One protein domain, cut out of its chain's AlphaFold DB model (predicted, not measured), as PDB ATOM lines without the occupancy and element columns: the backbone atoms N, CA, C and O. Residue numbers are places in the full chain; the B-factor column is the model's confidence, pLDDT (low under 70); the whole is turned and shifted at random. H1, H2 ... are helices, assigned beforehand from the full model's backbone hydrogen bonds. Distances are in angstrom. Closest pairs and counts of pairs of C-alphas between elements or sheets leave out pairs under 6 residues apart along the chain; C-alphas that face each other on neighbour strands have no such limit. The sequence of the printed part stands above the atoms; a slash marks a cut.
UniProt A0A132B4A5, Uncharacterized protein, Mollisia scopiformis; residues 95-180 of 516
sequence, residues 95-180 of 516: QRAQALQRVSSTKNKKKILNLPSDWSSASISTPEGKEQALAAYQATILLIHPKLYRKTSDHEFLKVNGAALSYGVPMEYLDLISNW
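This is residues 95 to 180 of the 516 residues of an uncharacterized protein of Mollisia scopiformis (UniProt A0A132B4A5). The long H3 and H4 lie side by side as a helical hairpin, and the shorter H5 folds back next to them. H1 and H2 form a corner off to one side, and a long stretch without a named element, residues 113 to 126, leads from H2 to the start of H3. The printed part has 86 residues with five named helices, H1 to H5 in chain order, and no named strand; its class is all helix. It is compact, with a radius of gyration of the C-alphas of 13.5 A and spans of 37 by 28 by 23 A.

H3, residues 127 to 144, touches H4, residues 154 to 166, closest at the C-alphas of Ile 144 and Phe 157, 6.2 A apart. This hairpin runs opposite ways at a shallow tilt of 5 degrees. H5, residues 171 to 178, forms a second hairpin with H4 at a shallow tilt of 22 degrees, opposite ways. They only just touch, with 3 pairs of C-alphas within 8 A, through residues 161 to 165 of H4 alone; the closest C-alphas, of Asn 161 and Leu 174, are 6.4 A apart. H3 and H5 are near each other. H1, residues 95 to 103, and H2, residues 106 to 112, meet only through their link; both are apart from H3, H4 and H5. Every O i to N i+4 pair is within hydrogen-bond range in H1, H4 and H5; in H2 it is 2 of 3, in H3 12 of 14.

H3 is 25.9 A long from C-alpha 127 at (67.589, -0.655, -43.049), H4 18.4 A, H1 12.5 A from C-alpha 95 at (43.977, -16.152, -64.597), H5 10.3 A to C-alpha 178 at (44.553, 3.902, -49.015), and H2 10.1 A.

The C-alphas farthest apart, of Gln 95 and Ser 125, are 38.7 A apart. The printed part has no cut; the link from H2 to H3 is long. Residues 95 to 128 have pLDDT under 70.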
ATOM      1  N   GLN A  95      43.215 -14.906 -64.743       50.72
ATOM      2  CA  GLN A  95      43.977 -16.152 -64.597       50.72
ATOM      3  C   GLN A  95      44.981 -16.091 -63.439       50.72
ATOM      4  O   GLN A  95      45.084 -17.058 -62.679       50.72
ATOM      5  N   ARG A  96      45.671 -14.959 -63.224       51.12
ATOM      6  CA  ARG A  96      46.533 -14.752 -62.042       51.12
ATOM      7  C   ARG A  96      45.741 -14.764 -60.735       51.12
ATOM      8  O   ARG A  96      46.158 -15.422 -59.780       51.12
ATOM      9  N   ALA A  97      44.592 -14.093 -60.690       47.75
ATOM     10  CA  ALA A  97      43.716 -14.077 -59.520       47.75
ATOM     11  C   ALA A  97      43.148 -15.474 -59.212       47.75
ATOM     12  O   ALA A  97      43.127 -15.893 -58.055       47.75
ATOM     13  N   GLN A  98      42.772 -16.245 -60.235       49.16
ATOM     14  CA  GLN A  98      42.303 -17.625 -60.096       49.16
ATOM     15  C   GLN A  98      43.430 -18.595 -59.702       49.16
ATOM     16  O   GLN A  98      43.207 -19.496 -58.891       49.16
ATOM     17  N   ALA A  99      44.657 -18.403 -60.199       47.84
ATOM     18  CA  ALA A  99      45.832 -19.152 -59.751       47.84
ATOM     19  C   ALA A  99      46.129 -18.888 -58.262       47.84
ATOM     20  O   ALA A  99      46.348 -19.829 -57.499       47.84
ATOM     21  N   LEU A 100      46.019 -17.632 -57.812       43.78
ATOM     22  CA  LEU A 100      46.105 -17.251 -56.395       43.78
ATOM     23  C   LEU A 100      44.927 -17.799 -55.567       43.78
ATOM     24  O   LEU A 100      45.112 -18.214 -54.421       43.78
ATOM     25  N   GLN A 101      43.729 -17.897 -56.150       42.28
ATOM     26  CA  GLN A 101      42.545 -18.484 -55.516       42.28
ATOM     27  C   GLN A 101      42.691 -19.998 -55.290       42.28
ATOM     28  O   GLN A 101      42.280 -20.502 -54.244       42.28
ATOM     29  N   ARG A 102      43.344 -20.720 -56.214       43.91
ATOM     30  CA  ARG A 102      43.691 -22.148 -56.053       43.91
ATOM     31  C   ARG A 102      44.740 -22.372 -54.959       43.91
ATOM     32  O   ARG A 102      44.696 -23.388 -54.269       43.91
ATOM     33  N   VAL A 103      45.628 -21.402 -54.732       39.31
ATOM     34  CA  VAL A 103      46.542 -21.392 -53.575       39.31
ATOM     35  C   VAL A 103      45.793 -21.025 -52.281       39.31
ATOM     36  O   VAL A 103      46.130 -21.525 -51.209       39.31
ATOM     37  N   SER A 104      44.712 -20.246 -52.367       37.19
ATOM     38  CA  SER A 104      43.839 -19.809 -51.267       37.19
ATOM     39  C   SER A 104      42.721 -20.817 -50.916       37.19
ATOM     40  O   SER A 104      41.541 -20.465 -50.796       37.19
ATOM     41  N   SER A 105      43.067 -22.076 -50.637       38.59
ATOM     42  CA  SER A 105      42.169 -22.910 -49.818       38.59
ATOM     43  C   SER A 105      42.004 -22.276 -48.426       38.59
ATOM     44  O   SER A 105      42.907 -21.597 -47.928       38.59
ATOM     45  N   THR A 106      40.879 -22.498 -47.741       38.84
ATOM     46  CA  THR A 106      40.626 -21.985 -46.374       38.84
ATOM     47  C   THR A 106      41.720 -22.361 -45.362       38.84
ATOM     48  O   THR A 106      41.921 -21.644 -44.380       38.84
ATOM     49  N   LYS A 107      42.494 -23.426 -45.628       36.69
ATOM     50  CA  LYS A 107      43.702 -23.799 -44.872       36.69
ATOM     51  C   LYS A 107      44.887 -22.851 -45.102       36.69
ATOM     52  O   LYS A 107      45.609 -22.566 -44.153       36.69
ATOM     53  N   ASN A 108      45.068 -22.336 -46.318       40.19
ATOM     54  CA  ASN A 108      46.145 -21.402 -46.661       40.19
ATOM     55  C   ASN A 108      45.775 -19.947 -46.376       40.19
ATOM     56  O   ASN A 108      46.657 -19.183 -46.009       40.19
ATOM     57  N   LYS A 109      44.487 -19.574 -46.407       39.72
ATOM     58  CA  LYS A 109      44.039 -18.241 -45.968       39.72
ATOM     59  C   LYS A 109      44.405 -17.985 -44.500       39.72
ATOM     60  O   LYS A 109      44.956 -16.941 -44.193       39.72
ATOM     61  N   LYS A 110      44.229 -18.980 -43.616       41.19
ATOM     62  CA  LYS A 110      44.727 -18.945 -42.225       41.19
ATOM     63  C   LYS A 110      46.252 -19.026 -42.106       41.19
ATOM     64  O   LYS A 110      46.775 -18.634 -41.083       41.19
ATOM     65  N   LYS A 111      46.971 -19.536 -43.108       43.16
ATOM     66  CA  LYS A 111      48.441 -19.656 -43.088       43.16
ATOM     67  C   LYS A 111      49.133 -18.380 -43.584       43.16
ATOM     68  O   LYS A 111      50.169 -18.020 -43.050       43.16
ATOM     69  N   ILE A 112      48.526 -17.702 -44.560       41.53
ATOM     70  CA  ILE A 112      48.935 -16.399 -45.106       41.53
ATOM     71  C   ILE A 112      48.485 -15.263 -44.168       41.53
ATOM     72  O   ILE A 112      49.240 -14.327 -43.949       41.53
ATOM     73  N   LEU A 113      47.297 -15.375 -43.553       45.66
ATOM     74  CA  LEU A 113      46.806 -14.445 -42.521       45.66
ATOM     75  C   LEU A 113      47.198 -14.841 -41.089       45.66
ATOM     76  O   LEU A 113      46.839 -14.121 -40.161       45.66
ATOM     77  N   ASN A 114      47.961 -15.924 -40.883       42.28
ATOM     78  CA  ASN A 114      48.725 -16.124 -39.642       42.28
ATOM     79  C   ASN A 114      49.912 -15.149 -39.653       42.28
ATOM     80  O   ASN A 114      51.078 -15.535 -39.597       42.28
ATOM     81  N   LEU A 115      49.589 -13.859 -39.735       48.31
ATOM     82  CA  LEU A 115      50.410 -12.812 -39.172       48.31
ATOM     83  C   LEU A 115      50.674 -13.264 -37.729       48.31
ATOM     84  O   LEU A 115      49.704 -13.552 -37.016       48.31
ATOM     85  N   PRO A 116      51.941 -13.417 -37.306       42.81
ATOM     86  CA  PRO A 116      52.248 -13.631 -35.902       42.81
ATOM     87  C   PRO A 116      51.435 -12.626 -35.089       42.81
ATOM     88  O   PRO A 116      51.379 -11.446 -35.440       42.81
ATOM     89  N   SER A 117      50.739 -13.075 -34.044       43.69
ATOM     90  CA  SER A 117      49.974 -12.166 -33.176       43.69
ATOM     91  C   SER A 117      50.853 -11.054 -32.586       43.69
ATOM     92  O   SER A 117      50.348 -10.037 -32.122       43.69
ATOM     93  N   ASP A 118      52.165 -11.252 -32.633       46.34
ATOM     94  CA  ASP A 118      53.235 -10.371 -32.224       46.34
ATOM     95  C   ASP A 118      54.109  -9.953 -33.422       46.34
ATOM     96  O   ASP A 118      55.290 -10.267 -33.519       46.34
ATOM     97  N   TRP A 119      53.574  -9.088 -34.282       47.25
ATOM     98  CA  TRP A 119      54.425  -8.168 -35.056       47.25
ATOM     99  C   TRP A 119      55.269  -7.240 -34.120       47.25
ATOM    100  O   TRP A 119      56.083  -6.429 -34.536       47.25
ATOM    101  N   SER A 120      55.120  -7.335 -32.799       41.22
ATOM    102  CA  SER A 120      55.851  -6.543 -31.807       41.22
ATOM    103  C   SER A 120      57.231  -7.091 -31.407       41.22
ATOM    104  O   SER A 120      57.957  -6.382 -30.714       41.22
ATOM    105  N   SER A 121      57.613  -8.320 -31.786       40.25
ATOM    106  CA  SER A 121      58.818  -8.987 -31.248       40.25
ATOM    107  C   SER A 121      60.054  -8.965 -32.165       40.25
ATOM    108  O   SER A 121      61.156  -9.293 -31.720       40.25
ATOM    109  N   ALA A 122      59.927  -8.519 -33.418       40.75
ATOM    110  CA  ALA A 122      61.062  -8.389 -34.328       40.75
ATOM    111  C   ALA A 122      61.767  -7.033 -34.131       40.75
ATOM    112  O   ALA A 122      61.230  -5.982 -34.472       40.75
ATOM    113  N   SER A 123      62.991  -7.048 -33.593       40.69
ATOM    114  CA  SER A 123      63.867  -5.867 -33.517       40.69
ATOM    115  C   SER A 123      64.302  -5.427 -34.921       40.69
ATOM    116  O   SER A 123      65.385  -5.772 -35.388       40.69
ATOM    117  N   ILE A 124      63.442  -4.681 -35.612       44.41
ATOM    118  CA  ILE A 124      63.670  -4.173 -36.967       44.41
ATOM    119  C   ILE A 124      64.023  -2.692 -36.873       44.41
ATOM    120  O   ILE A 124      63.230  -1.792 -37.134       44.41
ATOM    121  N   SER A 125      65.245  -2.430 -36.428       44.78
ATOM    122  CA  SER A 125      65.856  -1.098 -36.509       44.78
ATOM    123  C   SER A 125      66.868  -1.004 -37.658       44.78
ATOM    124  O   SER A 125      67.412   0.071 -37.900       44.78
ATOM    125  N   THR A 126      67.130  -2.104 -38.375       51.00
ATOM    126  CA  THR A 126      68.073  -2.139 -39.501       51.00
ATOM    127  C   THR A 126      67.394  -1.722 -40.816       51.00
ATOM    128  O   THR A 126      66.220  -2.037 -41.030       51.00
ATOM    129  N   PRO A 127      68.106  -1.025 -41.725       53.41
ATOM    130  CA  PRO A 127      67.589  -0.655 -43.049       53.41
ATOM    131  C   PRO A 127      67.052  -1.848 -43.857       53.41
ATOM    132  O   PRO A 127      66.010  -1.737 -44.497       53.41
ATOM    133  N   GLU A 128      67.704  -3.008 -43.747       65.38
ATOM    134  CA  GLU A 128      67.317  -4.258 -44.422       65.38
ATOM    135  C   GLU A 128      65.916  -4.741 -44.018       65.38
ATOM    136  O   GLU A 128      65.164  -5.250 -44.848       65.38
ATOM    137  N   GLY A 129      65.517  -4.537 -42.758       73.06
ATOM    138  CA  GLY A 129      64.188  -4.932 -42.300       73.06
ATOM    139  C   GLY A 129      63.077  -3.983 -42.763       73.06
ATOM    140  O   GLY A 129      61.943  -4.426 -42.928       73.06
ATOM    141  N   LYS A 130      63.387  -2.710 -43.051       76.19
ATOM    142  CA  LYS A 130      62.405  -1.759 -43.604       76.19
ATOM    143  C   LYS A 130      62.039  -2.093 -45.048       76.19
ATOM    144  O   LYS A 130      60.863  -2.061 -45.400       76.19
ATOM    145  N   GLU A 131      63.021  -2.454 -45.873       74.50
ATOM    146  CA  GLU A 131      62.762  -2.882 -47.254       74.50
ATOM    147  C   GLU A 131      61.968  -4.191 -47.305       74.50
ATOM    148  O   GLU A 131      61.019  -4.310 -48.083       74.50
ATOM    149  N   GLN A 132      62.297  -5.152 -46.437       78.19
ATOM    150  CA  GLN A 132      61.535  -6.397 -46.318       78.19
ATOM    151  C   GLN A 132      60.104  -6.154 -45.827       78.19
ATOM    152  O   GLN A 132      59.170  -6.739 -46.375       78.19
ATOM    153  N   ALA A 133      59.913  -5.268 -44.843       82.00
ATOM    154  CA  ALA A 133      58.588  -4.890 -44.357       82.00
ATOM    155  C   ALA A 133      57.747  -4.230 -45.455       82.00
ATOM    156  O   ALA A 133      56.582  -4.581 -45.633       82.00
ATOM    157  N   LEU A 134      58.347  -3.329 -46.238       84.50
ATOM    158  CA  LEU A 134      57.682  -2.701 -47.373       84.50
ATOM    159  C   LEU A 134      57.298  -3.726 -48.451       84.50
ATOM    160  O   LEU A 134      56.161  -3.717 -48.917       84.50
ATOM    161  N   ALA A 135      58.209  -4.626 -48.828       78.56
ATOM    162  CA  ALA A 135      57.927  -5.664 -49.819       78.56
ATOM    163  C   ALA A 135      56.817  -6.622 -49.344       78.56
ATOM    164  O   ALA A 135      55.914  -6.962 -50.111       78.56
ATOM    165  N   ALA A 136      56.843  -7.018 -48.067       82.44
ATOM    166  CA  ALA A 136      55.804  -7.842 -47.455       82.44
ATOM    167  C   ALA A 136      54.451  -7.115 -47.414       82.44
ATOM    168  O   ALA A 136      53.418  -7.714 -47.723       82.44
ATOM    169  N   TYR A 137      54.453  -5.821 -47.089       90.50
ATOM    170  CA  TYR A 137      53.258  -4.987 -47.120       90.50
ATOM    171  C   TYR A 137      52.678  -4.884 -48.537       90.50
ATOM    172  O   TYR A 137      51.496  -5.157 -48.721       90.50
ATOM    173  N   GLN A 138      53.504  -4.606 -49.552       86.44
ATOM    174  CA  GLN A 138      53.080  -4.541 -50.958       86.44
ATOM    175  C   GLN A 138      52.476  -5.861 -51.454       86.44
ATOM    176  O   GLN A 138      51.440  -5.861 -52.115       86.44
ATOM    177  N   ALA A 139      53.078  -7.001 -51.110       83.25
ATOM    178  CA  ALA A 139      52.521  -8.306 -51.463       83.25
ATOM    179  C   ALA A 139      51.181  -8.571 -50.755       83.25
ATOM    180  O   ALA A 139      50.250  -9.108 -51.354       83.25
ATOM    181  N   THR A 140      51.073  -8.171 -49.486       86.94
ATOM    182  CA  THR A 140      49.866  -8.371 -48.677       86.94
ATOM    183  C   THR A 140      48.725  -7.480 -49.151       86.94
ATOM    184  O   THR A 140      47.591  -7.946 -49.245       86.94
ATOM    185  N   ILE A 141      49.005  -6.220 -49.498       90.25
ATOM    186  CA  ILE A 141      47.966  -5.247 -49.827       90.25
ATOM    187  C   ILE A 141      47.199  -5.621 -51.095       90.25
ATOM    188  O   ILE A 141      45.981  -5.484 -51.119       90.25
ATOM    189  N   LEU A 142      47.859  -6.217 -52.095       87.06
ATOM    190  CA  LEU A 142      47.195  -6.737 -53.300       87.06
ATOM    191  C   LEU A 142      46.124  -7.794 -52.995       87.06
ATOM    192  O   LEU A 142      45.180  -7.953 -53.763       87.06
ATOM    193  N   LEU A 143      46.264  -8.519 -51.883       87.12
ATOM    194  CA  LEU A 143      45.343  -9.587 -51.493       87.12
ATOM    195  C   LEU A 143      44.158  -9.082 -50.667       87.12
ATOM    196  O   LEU A 143      43.156  -9.790 -50.550       87.12
ATOM    197  N   ILE A 144      44.279  -7.899 -50.061       91.44
ATOM    198  CA  ILE A 144      43.312  -7.396 -49.080       91.44
ATOM    199  C   ILE A 144      42.764  -6.004 -49.412       91.44
ATOM    200  O   ILE A 144      41.877  -5.537 -48.708       91.44
ATOM    201  N   HIS A 145      43.251  -5.330 -50.456       93.50
ATOM    202  CA  HIS A 145      42.798  -3.980 -50.784       93.50
ATOM    203  C   HIS A 145      41.283  -3.967 -51.071       93.50
ATOM    204  O   HIS A 145      40.842  -4.714 -51.953       93.50
ATOM    205  N   PRO A 146      40.474  -3.118 -50.404       92.25
ATOM    206  CA  PRO A 146      39.014  -3.121 -50.556       92.25
ATOM    207  C   PRO A 146      38.535  -2.934 -52.003       92.25
ATOM    208  O   PRO A 146      37.509  -3.484 -52.398       92.25
ATOM    209  N   LYS A 147      39.301  -2.195 -52.819       91.31
ATOM    210  CA  LYS A 147      39.006  -1.991 -54.252       91.31
ATOM    211  C   LYS A 147      39.264  -3.220 -55.128       91.31
ATOM    212  O   LYS A 147      38.563  -3.400 -56.114       91.31
ATOM    213  N   LEU A 148      40.229  -4.065 -54.765       86.88
ATOM    214  CA  LEU A 148      40.551  -5.289 -55.510       86.88
ATOM    215  C   LEU A 148      39.740  -6.489 -55.017       86.88
ATOM    216  O   LEU A 148      39.421  -7.391 -55.790       86.88
ATOM    217  N   TYR A 149      39.407  -6.519 -53.725       86.25
ATOM    218  CA  TYR A 149      38.801  -7.681 -53.091       86.25
ATOM    219  C   TYR A 149      37.588  -7.290 -52.238       86.25
ATOM    220  O   TYR A 149      37.708  -6.979 -51.055       86.25
ATOM    221  N   ARG A 150      36.382  -7.397 -52.822       82.75
ATOM    222  CA  ARG A 150      35.092  -7.018 -52.194       82.75
ATOM    223  C   ARG A 150      34.794  -7.694 -50.845       82.75
ATOM    224  O   ARG A 150      33.900  -7.263 -50.130       82.75
ATOM    225  N   LYS A 151      35.476  -8.799 -50.522       83.06
ATOM    226  CA  LYS A 151      35.242  -9.593 -49.301       83.06
ATOM    227  C   LYS A 151      36.175  -9.237 -48.146       83.06
ATOM    228  O   LYS A 151      36.034  -9.836 -47.081       83.06
ATOM    229  N   THR A 152      37.140  -8.350 -48.352       81.31
ATOM    230  CA  THR A 152      37.999  -7.893 -47.260       81.31
ATOM    231  C   THR A 152      37.267  -6.809 -46.488       81.31
ATOM    232  O   THR A 152      36.701  -5.896 -47.082       81.31
ATOM    233  N   SER A 153      37.261  -6.911 -45.163       82.25
ATOM    234  CA  SER A 153      36.736  -5.831 -44.331       82.25
ATOM    235  C   SER A 153      37.719  -4.655 -44.296       82.25
ATOM    236  O   SER A 153      38.925  -4.870 -44.167       82.25
ATOM    237  N   ASP A 154      37.218  -3.415 -44.313       88.81
ATOM    238  CA  ASP A 154      38.043  -2.205 -44.112       88.81
ATOM    239  C   ASP A 154      38.900  -2.308 -42.841       88.81
ATOM    240  O   ASP A 154      40.022  -1.815 -42.766       88.81
ATOM    241  N   HIS A 155      38.396  -3.026 -41.841       84.62
ATOM    242  CA  HIS A 155      39.096  -3.300 -40.597       84.62
ATOM    243  C   HIS A 155      40.358  -4.166 -40.770       84.62
ATOM    244  O   HIS A 155      41.359  -3.920 -40.100       84.62
ATOM    245  N   GLU A 156      40.353  -5.171 -41.652       85.56
ATOM    246  CA  GLU A 156      41.551  -5.970 -41.957       85.56
ATOM    247  C   GLU A 156      42.584  -5.147 -42.731       85.56
ATOM    248  O   GLU A 156      43.773  -5.216 -42.422       85.56
ATOM    249  N   PHE A 157      42.127  -4.319 -43.672       92.75
ATOM    250  CA  PHE A 157      42.979  -3.381 -44.397       92.75
ATOM    251  C   PHE A 157      43.667  -2.389 -43.444       92.75
ATOM    252  O   PHE A 157      44.893  -2.278 -43.433       92.75
ATOM    253  N   LEU A 158      42.899  -1.749 -42.554       92.06
ATOM    254  CA  LEU A 158      43.425  -0.824 -41.544       92.06
ATOM    255  C   LEU A 158      44.399  -1.499 -40.571       92.06
ATOM    256  O   LEU A 158      45.393  -0.890 -40.180       92.06
ATOM    257  N   LYS A 159      44.159  -2.764 -40.199       90.31
ATOM    258  CA  LYS A 159      45.094  -3.534 -39.364       90.31
ATOM    259  C   LYS A 159      46.441  -3.745 -40.046       90.31
ATOM    260  O   LYS A 159      47.470  -3.583 -39.395       90.31
ATOM    261  N   VAL A 160      46.443  -4.088 -41.332       89.81
ATOM    262  CA  VAL A 160      47.687  -4.266 -42.090       89.81
ATOM    263  C   VAL A 160      48.403  -2.933 -42.297       89.81
ATOM    264  O   VAL A 160      49.619  -2.892 -42.136       89.81
ATOM    265  N   ASN A 161      47.684  -1.831 -42.530       93.31
ATOM    266  CA  ASN A 161      48.289  -0.493 -42.568       93.31
ATOM    267  C   ASN A 161      48.912  -0.106 -41.217       93.31
ATOM    268  O   ASN A 161      50.037   0.384 -41.180       93.31
ATOM    269  N   GLY A 162      48.228  -0.377 -40.101       90.00
ATOM    270  CA  GLY A 162      48.763  -0.124 -38.760       90.00
ATOM    271  C   GLY A 162      50.022  -0.942 -38.453       90.00
ATOM    272  O   GLY A 162      50.975  -0.413 -37.885       90.00
ATOM    273  N   ALA A 163      50.053  -2.209 -38.878       87.69
ATOM    274  CA  ALA A 163      51.229  -3.068 -38.752       87.69
ATOM    275  C   ALA A 163      52.385  -2.615 -39.660       87.69
ATOM    276  O   ALA A 163      53.539  -2.626 -39.251       87.69
ATOM    277  N   ALA A 164      52.098  -2.167 -40.880       88.25
ATOM    278  CA  ALA A 164      53.112  -1.617 -41.776       88.25
ATOM    279  C   ALA A 164      53.722  -0.321 -41.219       88.25
ATOM    280  O   ALA A 164      54.943  -0.147 -41.246       88.25
ATOM    281  N   LEU A 165      52.888   0.555 -40.646       91.12
ATOM    282  CA  LEU A 165      53.337   1.791 -40.010       91.12
ATOM    283  C   LEU A 165      54.272   1.513 -38.827       91.12
ATOM    284  O   LEU A 165      55.324   2.142 -38.719       91.12
ATOM    285  N   SER A 166      53.940   0.543 -37.964       87.44
ATOM    286  CA  SER A 166      54.809   0.181 -36.835       87.44
ATOM    287  C   SER A 166      56.156  -0.410 -37.273       87.44
ATOM    288  O   SER A 166      57.106  -0.391 -36.495       87.44
ATOM    289  N   TYR A 167      56.264  -0.861 -38.526       84.56
ATOM    290  CA  TYR A 167      57.490  -1.380 -39.145       84.56
ATOM    291  C   TYR A 167      58.241  -0.332 -39.976       84.56
ATOM    292  O   TYR A 167      59.219  -0.643 -40.658       84.56
ATOM    293  N   GLY A 168      57.817   0.929 -39.902       86.56
ATOM    294  CA  GLY A 168      58.504   2.042 -40.543       86.56
ATOM    295  C   GLY A 168      58.197   2.199 -42.029       86.56
ATOM    296  O   GLY A 168      58.977   2.854 -42.722       86.56
ATOM    297  N   VAL A 169      57.085   1.636 -42.519       85.88
ATOM    298  CA  VAL A 169      56.527   2.042 -43.815       85.88
ATOM    299  C   VAL A 169      56.047   3.498 -43.690       85.88
ATOM    300  O   VAL A 169      55.292   3.792 -42.761       85.88
ATOM    301  N   PRO A 170      56.487   4.421 -44.570       87.19
ATOM    302  CA  PRO A 170      56.130   5.836 -44.464       87.19
ATOM    303  C   PRO A 170      54.616   6.056 -44.523       87.19
ATOM    304  O   PRO A 170      53.935   5.447 -45.350       87.19
ATOM    305  N   MET A 171      54.098   6.950 -43.678       90.44
ATOM    306  CA  MET A 171      52.664   7.256 -43.617       90.44
ATOM    307  C   MET A 171      52.144   7.770 -44.964       90.44
ATOM    308  O   MET A 171      51.071   7.373 -45.400       90.44
ATOM    309  N   GLU A 172      52.953   8.555 -45.679       85.50
ATOM    310  CA  GLU A 172      52.629   9.083 -47.007       85.50
ATOM    311  C   GLU A 172      52.373   7.959 -48.015       85.50
ATOM    312  O   GLU A 172      51.537   8.083 -48.909       85.50
ATOM    313  N   TYR A 173      53.078   6.834 -47.866       89.06
ATOM    314  CA  TYR A 173      52.853   5.669 -48.705       89.06
ATOM    315  C   TYR A 173      51.564   4.935 -48.343       89.06
ATOM    316  O   TYR A 173      50.830   4.509 -49.231       89.06
ATOM    317  N   LEU A 174      51.267   4.815 -47.050       93.38
ATOM    318  CA  LEU A 174      50.021   4.212 -46.579       93.38
ATOM    319  C   LEU A 174      48.804   5.036 -47.015       93.38
ATOM    320  O   LEU A 174      47.794   4.457 -47.413       93.38
ATOM    321  N   ASP A 175      48.910   6.365 -47.004       90.44
ATOM    322  CA  ASP A 175      47.875   7.273 -47.505       90.44
ATOM    323  C   ASP A 175      47.686   7.117 -49.017       90.44
ATOM    324  O   ASP A 175      46.557   7.021 -49.501       90.44
ATOM    325  N   LEU A 176      48.783   7.031 -49.774       88.00
ATOM    326  CA  LEU A 176      48.748   6.809 -51.219       88.00
ATOM    327  C   LEU A 176      48.068   5.482 -51.575       88.00
ATOM    328  O   LEU A 176      47.247   5.425 -52.486       88.00
ATOM    329  N   ILE A 177      48.374   4.430 -50.820       93.31
ATOM    330  CA  ILE A 177      47.779   3.105 -50.980       93.31
ATOM    331  C   ILE A 177      46.311   3.103 -50.550       93.31
ATOM    332  O   ILE A 177      45.489   2.522 -51.239       93.31
ATOM    333  N   SER A 178      45.949   3.796 -49.469       93.50
ATOM    334  CA  SER A 178      44.553   3.902 -49.015       93.50
ATOM    335  C   SER A 178      43.655   4.636 -50.014       93.50
ATOM    336  O   SER A 178      42.463   4.343 -50.096       93.50
ATOM    337  N   ASN A 179      44.225   5.567 -50.783       92.12
ATOM    338  CA  ASN A 179      43.528   6.312 -51.832       92.12
ATOM    339  C   ASN A 179      43.641   5.669 -53.223       92.12
ATOM    340  O   ASN A 179      43.075   6.194 -54.181       92.12
ATOM    341  N   TRP A 180      44.368   4.558 -53.356       93.00
ATOM    342  CA  TRP A 180      44.528   3.879 -54.632       93.00
ATOM    343  C   TRP A 180      43.195   3.268 -55.074       93.00
ATOM    344  O   TRP A 180      42.500   2.586 -54.319       93.00
TER     345      TRP A 180